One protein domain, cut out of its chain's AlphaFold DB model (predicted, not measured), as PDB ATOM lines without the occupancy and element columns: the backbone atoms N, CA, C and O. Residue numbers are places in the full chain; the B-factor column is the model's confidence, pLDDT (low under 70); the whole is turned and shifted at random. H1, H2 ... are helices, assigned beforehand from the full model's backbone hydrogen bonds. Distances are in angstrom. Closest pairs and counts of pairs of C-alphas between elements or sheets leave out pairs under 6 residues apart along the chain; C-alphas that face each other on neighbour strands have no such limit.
ATOM      1  N   ARG A 340     -57.067 -24.116  27.676       68.94
ATOM      2  CA  ARG A 340     -57.273 -22.925  28.513       68.94
ATOM      3  C   ARG A 340     -57.074 -21.616  27.750       68.94
ATOM      4  O   ARG A 340     -57.838 -20.680  27.944       68.94
ATOM      5  N   VAL A 341     -56.149 -21.559  26.789       71.62
ATOM      6  CA  VAL A 341     -56.032 -20.412  25.866       71.62
ATOM      7  C   VAL A 341     -57.270 -20.309  24.967       71.62
ATOM      8  O   VAL A 341     -57.759 -19.204  24.739       71.62
ATOM      9  N   SER A 342     -57.824 -21.435  24.496       74.56
ATOM     10  CA  SER A 342     -59.084 -21.439  23.739       74.56
ATOM     11  C   SER A 342     -60.282 -21.057  24.612       74.56
ATOM     12  O   SER A 342     -61.145 -20.334  24.133       74.56
ATOM     13  N   GLU A 343     -60.342 -21.490  25.873       77.00
ATOM     14  CA  GLU A 343     -61.380 -21.122  26.845       77.00
ATOM     15  C   GLU A 343     -61.330 -19.626  27.158       77.00
ATOM     16  O   GLU A 343     -62.354 -18.954  27.075       77.00
ATOM     17  N   VAL A 344     -60.143 -19.073  27.432       77.25
ATOM     18  CA  VAL A 344     -59.944 -17.633  27.647       77.25
ATOM     19  C   VAL A 344     -60.295 -16.839  26.388       77.25
ATOM     20  O   VAL A 344     -60.988 -15.823  26.478       77.25
ATOM     21  N   ALA A 345     -59.890 -17.310  25.203       79.75
ATOM     22  CA  ALA A 345     -60.280 -16.692  23.940       79.75
ATOM     23  C   ALA A 345     -61.804 -16.731  23.734       79.75
ATOM     24  O   ALA A 345     -62.388 -15.709  23.380       79.75
ATOM     25  N   SER A 346     -62.473 -17.850  24.027       82.06
ATOM     26  CA  SER A 346     -63.936 -17.958  23.983       82.06
ATOM     27  C   SER A 346     -64.621 -17.044  25.004       82.06
ATOM     28  O   SER A 346     -65.565 -16.345  24.646       82.06
ATOM     29  N   ALA A 347     -64.121 -16.972  26.241       79.12
ATOM     30  CA  ALA A 347     -64.682 -16.150  27.315       79.12
ATOM     31  C   ALA A 347     -64.666 -14.649  26.985       79.12
ATOM     32  O   ALA A 347     -65.600 -13.927  27.339       79.12
ATOM     33  N   ILE A 348     -63.639 -14.183  26.265       79.12
ATOM     34  CA  ILE A 348     -63.560 -12.799  25.773       79.12
ATOM     35  C   ILE A 348     -64.112 -12.627  24.347       79.12
ATOM     36  O   ILE A 348     -64.128 -11.500  23.856       79.12
ATOM     37  N   ASN A 349     -64.571 -13.694  23.686       83.25
ATOM     38  CA  ASN A 349     -64.935 -13.768  22.263       83.25
ATOM     39  C   ASN A 349     -63.846 -13.233  21.298       83.25
ATOM     40  O   ASN A 349     -64.106 -12.431  20.400       83.25
ATOM     41  N   LEU A 350     -62.595 -13.638  21.521       83.94
ATOM     42  CA  LEU A 350     -61.462 -13.423  20.622       83.94
ATOM     43  C   LEU A 350     -61.432 -14.513  19.540       83.94
ATOM     44  O   LEU A 350     -61.466 -15.703  19.848       83.94
ATOM     45  N   ALA A 351     -61.285 -14.109  18.279       83.06
ATOM     46  CA  ALA A 351     -61.049 -15.022  17.168       83.06
ATOM     47  C   ALA A 351     -59.756 -15.832  17.387       83.06
ATOM     48  O   ALA A 351     -58.664 -15.267  17.476       83.06
ATOM     49  N   PHE A 352     -59.888 -17.157  17.454       81.50
ATOM     50  CA  PHE A 352     -58.812 -18.098  17.771       81.50
ATOM     51  C   PHE A 352     -58.773 -19.240  16.734       81.50
ATOM     52  O   PHE A 352     -59.831 -19.627  16.227       81.50
ATOM     53  N   PRO A 353     -57.595 -19.783  16.363       78.94
ATOM     54  CA  PRO A 353     -57.513 -20.922  15.450       78.94
ATOM     55  C   PRO A 353     -58.240 -22.158  15.996       78.94
ATOM     56  O   PRO A 353     -58.235 -22.428  17.195       78.94
ATOM     57  N   SER A 354     -58.810 -22.965  15.097       80.75
ATOM     58  CA  SER A 354     -59.370 -24.271  15.464       80.75
ATOM     59  C   SER A 354     -58.301 -25.186  16.076       80.75
ATOM     60  O   SER A 354     -57.122 -25.086  15.733       80.75
ATOM     61  N   LYS A 355     -58.711 -26.136  16.928       73.19
ATOM     62  CA  LYS A 355     -57.805 -27.102  17.583       73.19
ATOM     63  C   LYS A 355     -56.882 -27.821  16.585       73.19
ATOM     64  O   LYS A 355     -55.682 -27.928  16.821       73.19
ATOM     65  N   SER A 356     -57.415 -28.237  15.433       75.06
ATOM     66  CA  SER A 356     -56.634 -28.856  14.352       75.06
ATOM     67  C   SER A 356     -55.590 -27.903  13.764       75.06
ATOM     68  O   SER A 356     -54.446 -28.298  13.552       75.06
ATOM     69  N   ASN A 357     -55.949 -26.633  13.542       78.25
ATOM     70  CA  ASN A 357     -54.999 -25.628  13.071       78.25
ATOM     71  C   ASN A 357     -53.924 -25.354  14.130       78.25
ATOM     72  O   ASN A 357     -52.748 -25.335  13.786       78.25
ATOM     73  N   TYR A 358     -54.293 -25.210  15.404       76.25
ATOM     74  CA  TYR A 358     -53.346 -24.995  16.499       76.25
ATOM     75  C   TYR A 358     -52.299 -26.122  16.583       76.25
ATOM     76  O   TYR A 358     -51.099 -25.843  16.567       76.25
ATOM     77  N   HIS A 359     -52.720 -27.394  16.555       73.69
ATOM     78  CA  HIS A 359     -51.788 -28.531  16.533       73.69
ATOM     79  C   HIS A 359     -50.920 -28.566  15.260       73.69
ATOM     80  O   HIS A 359     -49.729 -28.859  15.342       73.69
ATOM     81  N   ASN A 360     -51.469 -28.218  14.089       76.25
ATOM     82  CA  ASN A 360     -50.687 -28.116  12.848       76.25
ATOM     83  C   ASN A 360     -49.609 -27.018  12.933       76.25
ATOM     84  O   ASN A 360     -48.476 -27.229  12.497       76.25
ATOM     85  N   TRP A 361     -49.931 -25.868  13.534       75.94
ATOM     86  CA  TRP A 361     -48.973 -24.791  13.795       75.94
ATOM     87  C   TRP A 361     -47.883 -25.228  14.784       75.94
ATOM     88  O   TRP A 361     -46.702 -25.023  14.499       75.94
ATOM     89  N   GLN A 362     -48.240 -25.906  15.883       71.12
ATOM     90  CA  GLN A 362     -47.258 -26.496  16.802       71.12
ATOM     91  C   GLN A 362     -46.345 -27.503  16.090       71.12
ATOM     92  O   GLN A 362     -45.124 -27.392  16.178       71.12
ATOM     93  N   LYS A 363     -46.906 -28.446  15.323       71.88
ATOM     94  CA  LYS A 363     -46.127 -29.451  14.586       71.88
ATOM     95  C   LYS A 363     -45.134 -28.826  13.604       71.88
ATOM     96  O   LYS A 363     -44.023 -29.327  13.466       71.88
ATOM     97  N   LYS A 364     -45.512 -27.724  12.952       77.62
ATOM     98  CA  LYS A 364     -44.666 -27.030  11.975       77.62
ATOM     99  C   LYS A 364     -43.579 -26.148  12.605       77.62
ATOM    100  O   LYS A 364     -42.494 -26.061  12.042       77.62
ATOM    101  N   HIS A 365     -43.865 -25.477  13.723       75.00
ATOM    102  CA  HIS A 365     -43.003 -24.408  14.254       75.00
ATOM    103  C   HIS A 365     -42.376 -24.700  15.622       75.00
ATOM    104  O   HIS A 365     -41.322 -24.151  15.930       75.00
ATOM    105  N   LEU A 366     -42.996 -25.554  16.437       72.94
ATOM    106  CA  LEU A 366     -42.563 -25.858  17.803       72.94
ATOM    107  C   LEU A 366     -41.824 -27.203  17.880       72.94
ATOM    108  O   LEU A 366     -40.741 -27.284  18.450       72.94
ATOM    109  N   LEU A 367     -42.392 -28.246  17.264       70.38
ATOM    110  CA  LEU A 367     -41.870 -29.615  17.341       70.38
ATOM    111  C   LEU A 367     -40.567 -29.931  16.576       70.38
ATOM    112  O   LEU A 367     -39.997 -30.970  16.898       70.38
ATOM    113  N   PRO A 368     -40.035 -29.127  15.626       69.12
ATOM    114  CA  PRO A 368     -38.764 -29.461  14.971       69.12
ATOM    115  C   PRO A 368     -37.590 -29.727  15.931       69.12
ATOM    116  O   PRO A 368     -36.859 -30.684  15.703       69.12
ATOM    117  N   VAL A 369     -37.471 -28.989  17.044       63.72
ATOM    118  CA  VAL A 369     -36.470 -29.260  18.103       63.72
ATOM    119  C   VAL A 369     -36.809 -30.478  18.980       63.72
ATOM    120  O   VAL A 369     -35.942 -31.040  19.634       63.72
ATOM    121  N   VAL A 370     -38.071 -30.920  18.994       57.75
ATOM    122  CA  VAL A 370     -38.547 -32.093  19.762       57.75
ATOM    123  C   VAL A 370     -38.295 -33.409  19.004       57.75
ATOM    124  O   VAL A 370     -38.325 -34.480  19.599       57.75
ATOM    125  N   ASN A 371     -37.984 -33.339  17.703       55.44
ATOM    126  CA  ASN A 371     -37.431 -34.472  16.950       55.44
ATOM    127  C   ASN A 371     -35.974 -34.795  17.336       55.44
ATOM    128  O   ASN A 371     -35.443 -35.810  16.882       55.44
ATOM    129  N   ASP A 372     -35.315 -33.947  18.132       57.31
ATOM    130  CA  ASP A 372     -33.970 -34.217  18.626       57.31
ATOM    131  C   ASP A 372     -33.978 -35.124  19.868       57.31
ATOM    132  O   ASP A 372     -34.993 -35.317  20.542       57.31
ATOM    133  N   ARG A 373     -32.825 -35.742  20.146       56.28
ATOM    134  CA  ARG A 373     -32.676 -36.784  21.179       56.28
ATOM    135  C   ARG A 373     -33.243 -36.390  22.538       56.28
ATOM    136  O   ARG A 373     -32.944 -35.321  23.059       56.28
ATOM    137  N   THR A 374     -33.899 -37.344  23.200       59.22
ATOM    138  CA  THR A 374     -34.234 -37.207  24.624       59.22
ATOM    139  C   THR A 374     -33.475 -38.211  25.495       59.22
ATOM    140  O   THR A 374     -32.943 -39.228  25.028       59.22
ATOM    141  N   GLY A 375     -33.377 -37.904  26.791       55.44
ATOM    142  CA  GLY A 375     -32.763 -38.793  27.774       55.44
ATOM    143  C   GLY A 375     -33.545 -40.100  27.943       55.44
ATOM    144  O   GLY A 375     -34.730 -40.195  27.639       55.44
ATOM    145  N   ARG A 376     -32.908 -41.134  28.508       60.59
ATOM    146  CA  ARG A 376     -33.531 -42.462  28.708       60.59
ATOM    147  C   ARG A 376     -34.590 -42.517  29.828       60.59
ATOM    148  O   ARG A 376     -34.809 -43.593  30.382       60.59
ATOM    149  N   HIS A 377     -35.234 -41.396  30.159       65.00
ATOM    150  CA  HIS A 377     -36.275 -41.332  31.185       65.00
ATOM    151  C   HIS A 377     -37.497 -42.159  30.770       65.00
ATOM    152  O   HIS A 377     -37.898 -42.152  29.602       65.00
ATOM    153  N   THR A 378     -38.091 -42.877  31.721       68.88
ATOM    154  CA  THR A 378     -39.294 -43.697  31.502       68.88
ATOM    155  C   THR A 378     -40.457 -42.855  31.007       68.88
ATOM    156  O   THR A 378     -41.119 -43.222  30.040       68.88
ATOM    157  N   ASP A 379     -40.636 -41.694  31.620       70.69
ATOM    158  CA  ASP A 379     -41.829 -40.873  31.439       70.69
ATOM    159  C   ASP A 379     -41.774 -40.149  30.095       70.69
ATOM    160  O   ASP A 379     -42.772 -40.091  29.385       70.69
ATOM    161  N   ILE A 380     -40.579 -39.725  29.665       72.75
ATOM    162  CA  ILE A 380     -40.367 -39.195  28.312       72.75
ATOM    163  C   ILE A 380     -40.616 -40.298  27.272       72.75
ATOM    164  O   ILE A 380     -41.309 -40.071  26.284       72.75
ATOM    165  N   LYS A 381     -40.149 -41.536  27.507       71.81
ATOM    166  CA  LYS A 381     -40.465 -42.679  26.626       71.81
ATOM    167  C   LYS A 381     -41.962 -43.012  26.586       71.81
ATOM    168  O   LYS A 381     -42.414 -43.521  25.561       71.81
ATOM    169  N   ALA A 382     -42.708 -42.778  27.666       77.62
ATOM    170  CA  ALA A 382     -44.158 -42.950  27.704       77.62
ATOM    171  C   ALA A 382     -44.859 -41.830  26.919       77.62
ATOM    172  O   ALA A 382     -45.597 -42.128  25.983       77.62
ATOM    173  N   LEU A 383     -44.521 -40.571  27.212       76.06
ATOM    174  CA  LEU A 383     -45.030 -39.365  26.555       76.06
ATOM    175  C   LEU A 383     -44.811 -39.392  25.032       76.06
ATOM    176  O   LEU A 383     -45.734 -39.150  24.256       76.06
ATOM    177  N   MET A 384     -43.610 -39.770  24.582       75.94
ATOM    178  CA  MET A 384     -43.290 -39.888  23.153       75.94
ATOM    179  C   MET A 384     -44.116 -40.978  22.447       75.94
ATOM    180  O   MET A 384     -44.378 -40.878  21.250       75.94
ATOM    181  N   LYS A 385     -44.542 -42.023  23.172       73.62
ATOM    182  CA  LYS A 385     -45.359 -43.126  22.636       73.62
ATOM    183  C   LYS A 385     -46.863 -42.869  22.682       73.62
ATOM    184  O   LYS A 385     -47.580 -43.539  21.939       73.62
ATOM    185  N   SER A 386     -47.326 -41.969  23.546       78.19
ATOM    186  CA  SER A 386     -48.729 -41.572  23.658       78.19
ATOM    187  C   SER A 386     -49.016 -40.330  22.817       78.19
ATOM    188  O   SER A 386     -49.640 -40.436  21.767       78.19
ATOM    189  N   GLU A 387     -48.532 -39.165  23.241       72.00
ATOM    190  CA  GLU A 387     -48.940 -37.863  22.697       72.00
ATOM    191  C   GLU A 387     -48.246 -37.521  21.372       72.00
ATOM    192  O   GLU A 387     -48.861 -36.950  20.471       72.00
ATOM    193  N   TYR A 388     -46.974 -37.901  21.219       70.38
ATOM    194  CA  TYR A 388     -46.165 -37.510  20.056       70.38
ATOM    195  C   TYR A 388     -46.128 -38.538  18.920       70.38
ATOM    196  O   TYR A 388     -45.701 -38.217  17.807       70.38
ATOM    197  N   LYS A 389     -46.643 -39.748  19.161       69.94
ATOM    198  CA  LYS A 389     -46.701 -40.831  18.172       69.94
ATOM    199  C   LYS A 389     -47.504 -40.426  16.934       69.94
ATOM    200  O   LYS A 389     -47.005 -40.522  15.814       69.94
ATOM    201  N   ASP A 390     -48.712 -39.903  17.135       67.31
ATOM    202  CA  ASP A 390     -49.611 -39.503  16.043       67.31
ATOM    203  C   ASP A 390     -49.177 -38.174  15.391       67.31
ATOM    204  O   ASP A 390     -49.552 -37.853  14.261       67.31
ATOM    205  N   LEU A 391     -48.305 -37.420  16.066       66.88
ATOM    206  CA  LEU A 391     -47.639 -36.244  15.510       66.88
ATOM    207  C   LEU A 391     -46.481 -36.620  14.570       66.88
ATOM    208  O   LEU A 391     -45.996 -35.742  13.855       66.88
ATOM    209  N   GLY A 392     -46.097 -37.898  14.469       65.12
ATOM    210  CA  GLY A 392     -45.033 -38.369  13.575       65.12
ATOM    211  C   GLY A 392     -43.633 -37.945  14.020       65.12
ATOM    212  O   GLY A 392     -42.754 -37.773  13.180       65.12
ATOM    213  N   VAL A 393     -43.451 -37.729  15.325       68.81
ATOM    214  CA  VAL A 393     -42.160 -37.412  15.941       68.81
ATOM    215  C   VAL A 393     -41.380 -38.712  16.123       68.81
ATOM    216  O   VAL A 393     -41.818 -39.622  16.829       68.81
ATOM    217  N   GLU A 394     -40.220 -38.821  15.481       64.81
ATOM    218  CA  GLU A 394     -39.362 -39.997  15.614       64.81
ATOM    219  C   GLU A 394     -38.477 -39.890  16.857       64.81
ATOM    220  O   GLU A 394     -37.509 -39.135  16.889       64.81
ATOM    221  N   GLY A 495     -25.108 -31.930  19.284       66.06
ATOM    222  CA  GLY A 495     -24.756 -30.505  19.232       66.06
ATOM    223  C   GLY A 495     -25.932 -29.536  19.014       66.06
ATOM    224  O   GLY A 495     -25.909 -28.432  19.550       66.06
ATOM    225  N   ALA A 496     -26.984 -29.928  18.284       68.31
ATOM    226  CA  ALA A 496     -28.178 -29.088  18.120       68.31
ATOM    227  C   ALA A 496     -28.964 -28.941  19.438       68.31
ATOM    228  O   ALA A 496     -29.289 -27.823  19.848       68.31
ATOM    229  N   LEU A 497     -29.155 -30.046  20.166       74.38
ATOM    230  CA  LEU A 497     -29.748 -30.070  21.505       74.38
ATOM    231  C   LEU A 497     -28.912 -29.289  22.538       74.38
ATOM    232  O   LEU A 497     -29.465 -28.620  23.408       74.38
ATOM    233  N   GLU A 498     -27.582 -29.318  22.439       78.12
ATOM    234  CA  GLU A 498     -26.682 -28.528  23.299       78.12
ATOM    235  C   GLU A 498     -26.814 -27.015  23.040       78.12
ATOM    236  O   GLU A 498     -26.853 -26.217  23.984       78.12
ATOM    237  N   VAL A 499     -26.970 -26.609  21.774       80.50
ATOM    238  CA  VAL A 499     -27.298 -25.222  21.398       80.50
ATOM    239  C   VAL A 499     -28.695 -24.835  21.897       80.50
ATOM    240  O   VAL A 499     -28.857 -23.743  22.445       80.50
ATOM    241  N   TYR A 500     -29.690 -25.724  21.792       83.81
ATOM    242  CA  TYR A 500     -31.015 -25.505  22.381       83.81
ATOM    243  C   TYR A 500     -30.938 -25.323  23.902       83.81
ATOM    244  O   TYR A 500     -31.473 -24.348  24.420       83.81
ATOM    245  N   HIS A 501     -30.230 -26.191  24.629       82.00
ATOM    246  CA  HIS A 501     -30.064 -26.065  26.078       82.00
ATOM    247  C   HIS A 501     -29.320 -24.787  26.484       82.00
ATOM    248  O   HIS A 501     -29.643 -24.185  27.508       82.00
ATOM    249  N   SER A 502     -28.359 -24.336  25.678       84.88
ATOM    250  CA  SER A 502     -27.676 -23.056  25.890       84.88
ATOM    251  C   SER A 502     -28.647 -21.878  25.768       84.88
ATOM    252  O   SER A 502     -28.664 -21.006  26.636       84.88
ATOM    253  N   LEU A 503     -29.515 -21.891  24.750       84.62
ATOM    254  CA  LEU A 503     -30.566 -20.887  24.566       84.62
ATOM    255  C   LEU A 503     -31.658 -20.980  25.645       84.62
ATOM    256  O   LEU A 503     -32.112 -19.960  26.153       84.62
ATOM    257  N   TYR A 504     -32.029 -22.188  26.064       87.56
ATOM    258  CA  TYR A 504     -32.992 -22.432  27.138       87.56
ATOM    259  C   TYR A 504     -32.574 -21.735  28.436       87.56
ATOM    260  O   TYR A 504     -33.386 -21.056  29.056       87.56
ATOM    261  N   ASN A 505     -31.290 -21.811  28.809       86.19
ATOM    262  CA  ASN A 505     -30.779 -21.137  30.007       86.19
ATOM    263  C   ASN A 505     -30.848 -19.592  29.926       86.19
ATOM    264  O   ASN A 505     -30.765 -18.946  30.968       86.19
ATOM    265  N   LYS A 506     -31.004 -18.994  28.730       86.44
ATOM    266  CA  LYS A 506     -31.246 -17.548  28.538       86.44
ATOM    267  C   LYS A 506     -32.697 -17.172  28.860       86.44
ATOM    268  O   LYS A 506     -32.928 -16.124  29.451       86.44
ATOM    269  N   TYR A 507     -33.657 -18.015  28.476       82.62
ATOM    270  CA  TYR A 507     -35.091 -17.788  28.702       82.62
ATOM    271  C   TYR A 507     -35.560 -18.247  30.088       82.62
ATOM    272  O   TYR A 507     -36.372 -17.569  30.708       82.62
ATOM    273  N   ALA A 508     -35.035 -19.367  30.585       87.31
ATOM    274  CA  ALA A 508     -35.320 -19.926  31.904       87.31
ATOM    275  C   ALA A 508     -34.007 -20.182  32.678       87.31
ATOM    276  O   ALA A 508     -33.525 -21.320  32.742       87.31
ATOM    277  N   PRO A 509     -33.385 -19.140  33.268       85.31
ATOM    278  CA  PRO A 509     -32.167 -19.295  34.052       85.31
ATOM    279  C   PRO A 509     -32.397 -20.180  35.282       85.31
ATOM    280  O   PRO A 509     -33.284 -19.917  36.088       85.31
ATOM    281  N   LYS A 510     -31.527 -21.175  35.500       83.75
ATOM    282  CA  LYS A 510     -31.622 -22.140  36.622       83.75
ATOM    283  C   LYS A 510     -31.642 -21.516  38.028       83.75
ATOM    284  O   LYS A 510     -31.964 -22.205  38.988       83.75
ATOM    285  N   ARG A 511     -31.242 -20.248  38.158       81.62
ATOM    286  CA  ARG A 511     -31.226 -19.484  39.417       81.62
ATOM    287  C   ARG A 511     -32.563 -18.811  39.746       81.62
ATOM    288  O   ARG A 511     -32.695 -18.267  40.835       81.62
ATOM    289  N   GLN A 512     -33.522 -18.817  38.825       82.12
ATOM    290  CA  GLN A 512     -34.829 -18.196  39.005       82.12
ATOM    291  C   GLN A 512     -35.908 -19.276  39.100       82.12
ATOM    292  O   GLN A 512     -35.946 -20.209  38.299       82.12
ATOM    293  N   HIS A 513     -36.788 -19.152  40.093       80.12
ATOM    294  CA  HIS A 513     -37.942 -20.032  40.216       80.12
ATOM    295  C   HIS A 513     -39.045 -19.600  39.242       80.12
ATOM    296  O   HIS A 513     -39.430 -18.431  39.202       80.12
ATOM    297  N   PHE A 514     -39.593 -20.564  38.507       79.75
ATOM    298  CA  PHE A 514     -40.739 -20.378  37.627       79.75
ATOM    299  C   PHE A 514     -41.790 -21.437  37.958       79.75
ATOM    300  O   PHE A 514     -41.477 -22.624  38.031       79.75
ATOM    301  N   GLY A 515     -43.052 -21.026  38.105       78.94
ATOM    302  CA  GLY A 515     -44.158 -21.980  38.188       78.94
ATOM    303  C   GLY A 515     -44.274 -22.814  36.905       78.94
ATOM    304  O   GLY A 515     -43.858 -22.368  35.833       78.94
ATOM    305  N   TYR A 516     -44.882 -23.999  36.998       77.94
ATOM    306  CA  TYR A 516     -45.010 -24.963  35.891       77.94
ATOM    307  C   TYR A 516     -45.462 -24.329  34.561       77.94
ATOM    308  O   TYR A 516     -44.857 -24.552  33.515       77.94
ATOM    309  N   LEU A 517     -46.479 -23.465  34.602       71.12
ATOM    310  CA  LEU A 517     -46.986 -22.762  33.420       71.12
ATOM    311  C   LEU A 517     -45.943 -21.826  32.791       71.12
ATOM    312  O   LEU A 517     -45.832 -21.776  31.565       71.12
ATOM    313  N   GLY A 518     -45.169 -21.113  33.615       74.81
ATOM    314  CA  GLY A 518     -44.067 -20.261  33.170       74.81
ATOM    315  C   GLY A 518     -42.955 -21.081  32.519       74.81
ATOM    316  O   GLY A 518     -42.522 -20.747  31.420       74.81
ATOM    317  N   MET A 519     -42.580 -22.211  33.128       82.38
ATOM    318  CA  MET A 519     -41.630 -23.164  32.540       82.38
ATOM    319  C   MET A 519     -42.090 -23.640  31.157       82.38
ATOM    320  O   MET A 519     -41.301 -23.609  30.214       82.38
ATOM    321  N   VAL A 520     -43.367 -24.009  30.994       78.12
ATOM    322  CA  VAL A 520     -43.926 -24.413  29.691       78.12
ATOM    323  C   VAL A 520     -43.811 -23.287  28.657       78.12
ATOM    324  O   VAL A 520     -43.286 -23.529  27.571       78.12
ATOM    325  N   ALA A 521     -44.227 -22.057  28.978       76.50
ATOM    326  CA  ALA A 521     -44.137 -20.932  28.038       76.50
ATOM    327  C   ALA A 521     -42.692 -20.588  27.649       76.50
ATOM    328  O   ALA A 521     -42.409 -20.394  26.469       76.50
ATOM    329  N   LEU A 522     -41.765 -20.551  28.610       81.94
ATOM    330  CA  LEU A 522     -40.356 -20.244  28.349       81.94
ATOM    331  C   LEU A 522     -39.681 -21.350  27.524       81.94
ATOM    332  O   LEU A 522     -38.939 -21.051  26.587       81.94
ATOM    333  N   THR A 523     -40.006 -22.619  27.789       83.81
ATOM    334  CA  THR A 523     -39.556 -23.770  26.983       83.81
ATOM    335  C   THR A 523     -40.061 -23.664  25.540       83.81
ATOM    336  O   THR A 523     -39.295 -23.872  24.597       83.81
ATOM    337  N   GLN A 524     -41.335 -23.292  25.359       81.88
ATOM    338  CA  GLN A 524     -41.949 -23.114  24.041       81.88
ATOM    339  C   GLN A 524     -41.362 -21.919  23.279       81.88
ATOM    340  O   GLN A 524     -41.060 -22.039  22.094       81.88
ATOM    341  N   LEU A 525     -41.150 -20.786  23.954       81.75
ATOM    342  CA  LEU A 525     -40.538 -19.594  23.367       81.75
ATOM    343  C   LEU A 525     -39.090 -19.865  22.936       81.75
ATOM    344  O   LEU A 525     -38.715 -19.520  21.818       81.75
ATOM    345  N   THR A 526     -38.321 -20.575  23.769       84.94
ATOM    346  CA  THR A 526     -36.973 -21.056  23.422       84.94
ATOM    347  C   THR A 526     -37.004 -21.929  22.167       84.94
ATOM    348  O   THR A 526     -36.160 -21.778  21.289       84.94
ATOM    349  N   ALA A 527     -37.967 -22.852  22.066       83.56
ATOM    350  CA  ALA A 527     -38.090 -23.747  20.917       83.56
ATOM    351  C   ALA A 527     -38.415 -22.977  19.627       83.56
ATOM    352  O   ALA A 527     -37.817 -23.255  18.590       83.56
ATOM    353  N   LEU A 528     -39.299 -21.976  19.693       81.44
ATOM    354  CA  LEU A 528     -39.598 -21.096  18.560       81.44
ATOM    355  C   LEU A 528     -38.370 -20.284  18.118       81.44
ATOM    356  O   LEU A 528     -38.086 -20.238  16.922       81.44
ATOM    357  N   ASP A 529     -37.630 -19.683  19.055       80.44
ATOM    358  CA  ASP A 529     -36.415 -18.913  18.750       80.44
ATOM    359  C   ASP A 529     -35.331 -19.810  18.128       80.44
ATOM    360  O   ASP A 529     -34.854 -19.536  17.022       80.44
ATOM    361  N   HIS A 530     -35.045 -20.960  18.754       83.56
ATOM    362  CA  HIS A 530     -34.110 -21.965  18.241       83.56
ATOM    363  C   HIS A 530     -34.471 -22.406  16.814       83.56
ATOM    364  O   HIS A 530     -33.641 -22.292  15.913       83.56
ATOM    365  N   ASN A 531     -35.723 -22.822  16.585       83.38
ATOM    366  CA  ASN A 531     -36.205 -23.253  15.268       83.38
ATOM    367  C   ASN A 531     -36.157 -22.122  14.221       83.38
ATOM    368  O   ASN A 531     -36.031 -22.389  13.026       83.38
ATOM    369  N   SER A 532     -36.238 -20.853  14.641       78.94
ATOM    370  CA  SER A 532     -36.072 -19.698  13.748       78.94
ATOM    371  C   SER A 532     -34.611 -19.457  13.340       78.94
ATOM    372  O   SER A 532     -34.355 -18.820  12.311       78.94
ATOM    373  N   GLY A 533     -33.658 -19.915  14.160       72.00
ATOM    374  CA  GLY A 533     -32.214 -19.815  13.945       72.00
ATOM    375  C   GLY A 533     -31.616 -21.014  13.204       72.00
ATOM    376  O   GLY A 533     -30.678 -20.843  12.421       72.00
ATOM    377  N   THR A 534     -32.164 -22.218  13.397       66.88
ATOM    378  CA  THR A 534     -31.731 -23.429  12.687       66.88
ATOM    379  C   THR A 534     -31.902 -23.274  11.177       66.88
ATOM    380  O   THR A 534     -33.000 -23.014  10.691       66.88
ATOM    381  N   GLY A 535     -30.813 -23.456  10.424       58.34
ATOM    382  CA  GLY A 535     -30.806 -23.342   8.960       58.34
ATOM    383  C   GLY A 535     -30.431 -21.963   8.406       58.34
ATOM    384  O   GLY A 535     -30.364 -21.815   7.187       58.34
ATOM    385  N   ARG A 536     -30.132 -20.961   9.248       58.53
ATOM    386  CA  ARG A 536     -29.503 -19.715   8.773       58.53
ATOM    387  C   ARG A 536     -28.069 -19.989   8.312       58.53
ATOM    388  O   ARG A 536     -27.296 -20.626   9.027       58.53
TER     389      ARG A 536
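Overview. This is residues 340 to 394 and 495 to 536 of the 551 residues of an uncharacterized protein of Pocillopora damicornis (UniProt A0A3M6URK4). A loose helical cluster has its longest helix, H6, in the middle, with H5 and H3 packed on it, while H1 and H4 lie away from it. Residues 375 to 383, of which 378 to 383 belong to H4, stick out. The printed part has 97 residues with six named helices, H1 to H6, and no named strand: all helix. It is only just loose, close to compact, with a radius of gyration of the C-alphas of 15.1 A and spans of 43 by 33 by 33 A.

Along the chain. H1, residues 340 to 347, begins at C-alpha (-57.273, -22.925, 28.513). H2 is residues 355 to 365, 15.4 A long; H3, 367 to 371; H4, 378 to 386; H5, 495 to 507, 18.9 A. H6, residues 516 to 533, 25.9 A, ends at C-alpha (-32.214, -19.815, 13.945).

Arrangement. H6, with residues 522 to 530 alone, touches H5 at a steep tilt of 52 degrees, opposite ways; the closest C-alphas, Tyr 504 and Thr 526, are 5.6 A apart. H6, with residues 527 to 531 alone, touches H3; the closest C-alphas, Val 369 and Ala 527, are 6.4 A apart. H2 is close to H6 but not clearly touching; the closest C-alphas, His 365 and Leu 528, are 6.4 A apart. H1 and H4 touch no helix. Every O i to N i+4 pair is within hydrogen-bond range in H1, H2, H3 and H6; H4 has 4 of 5, H5 8 of 9.

Size, cuts and confidence. Residues 395 to 494 are not printed, and C-alphas 394 and 495 are 17.8 A apart across this cut. Of the links printed whole, none is long. The mean pLDDT of the printed part is 75.1, with residues 368 to 378 among those under 70.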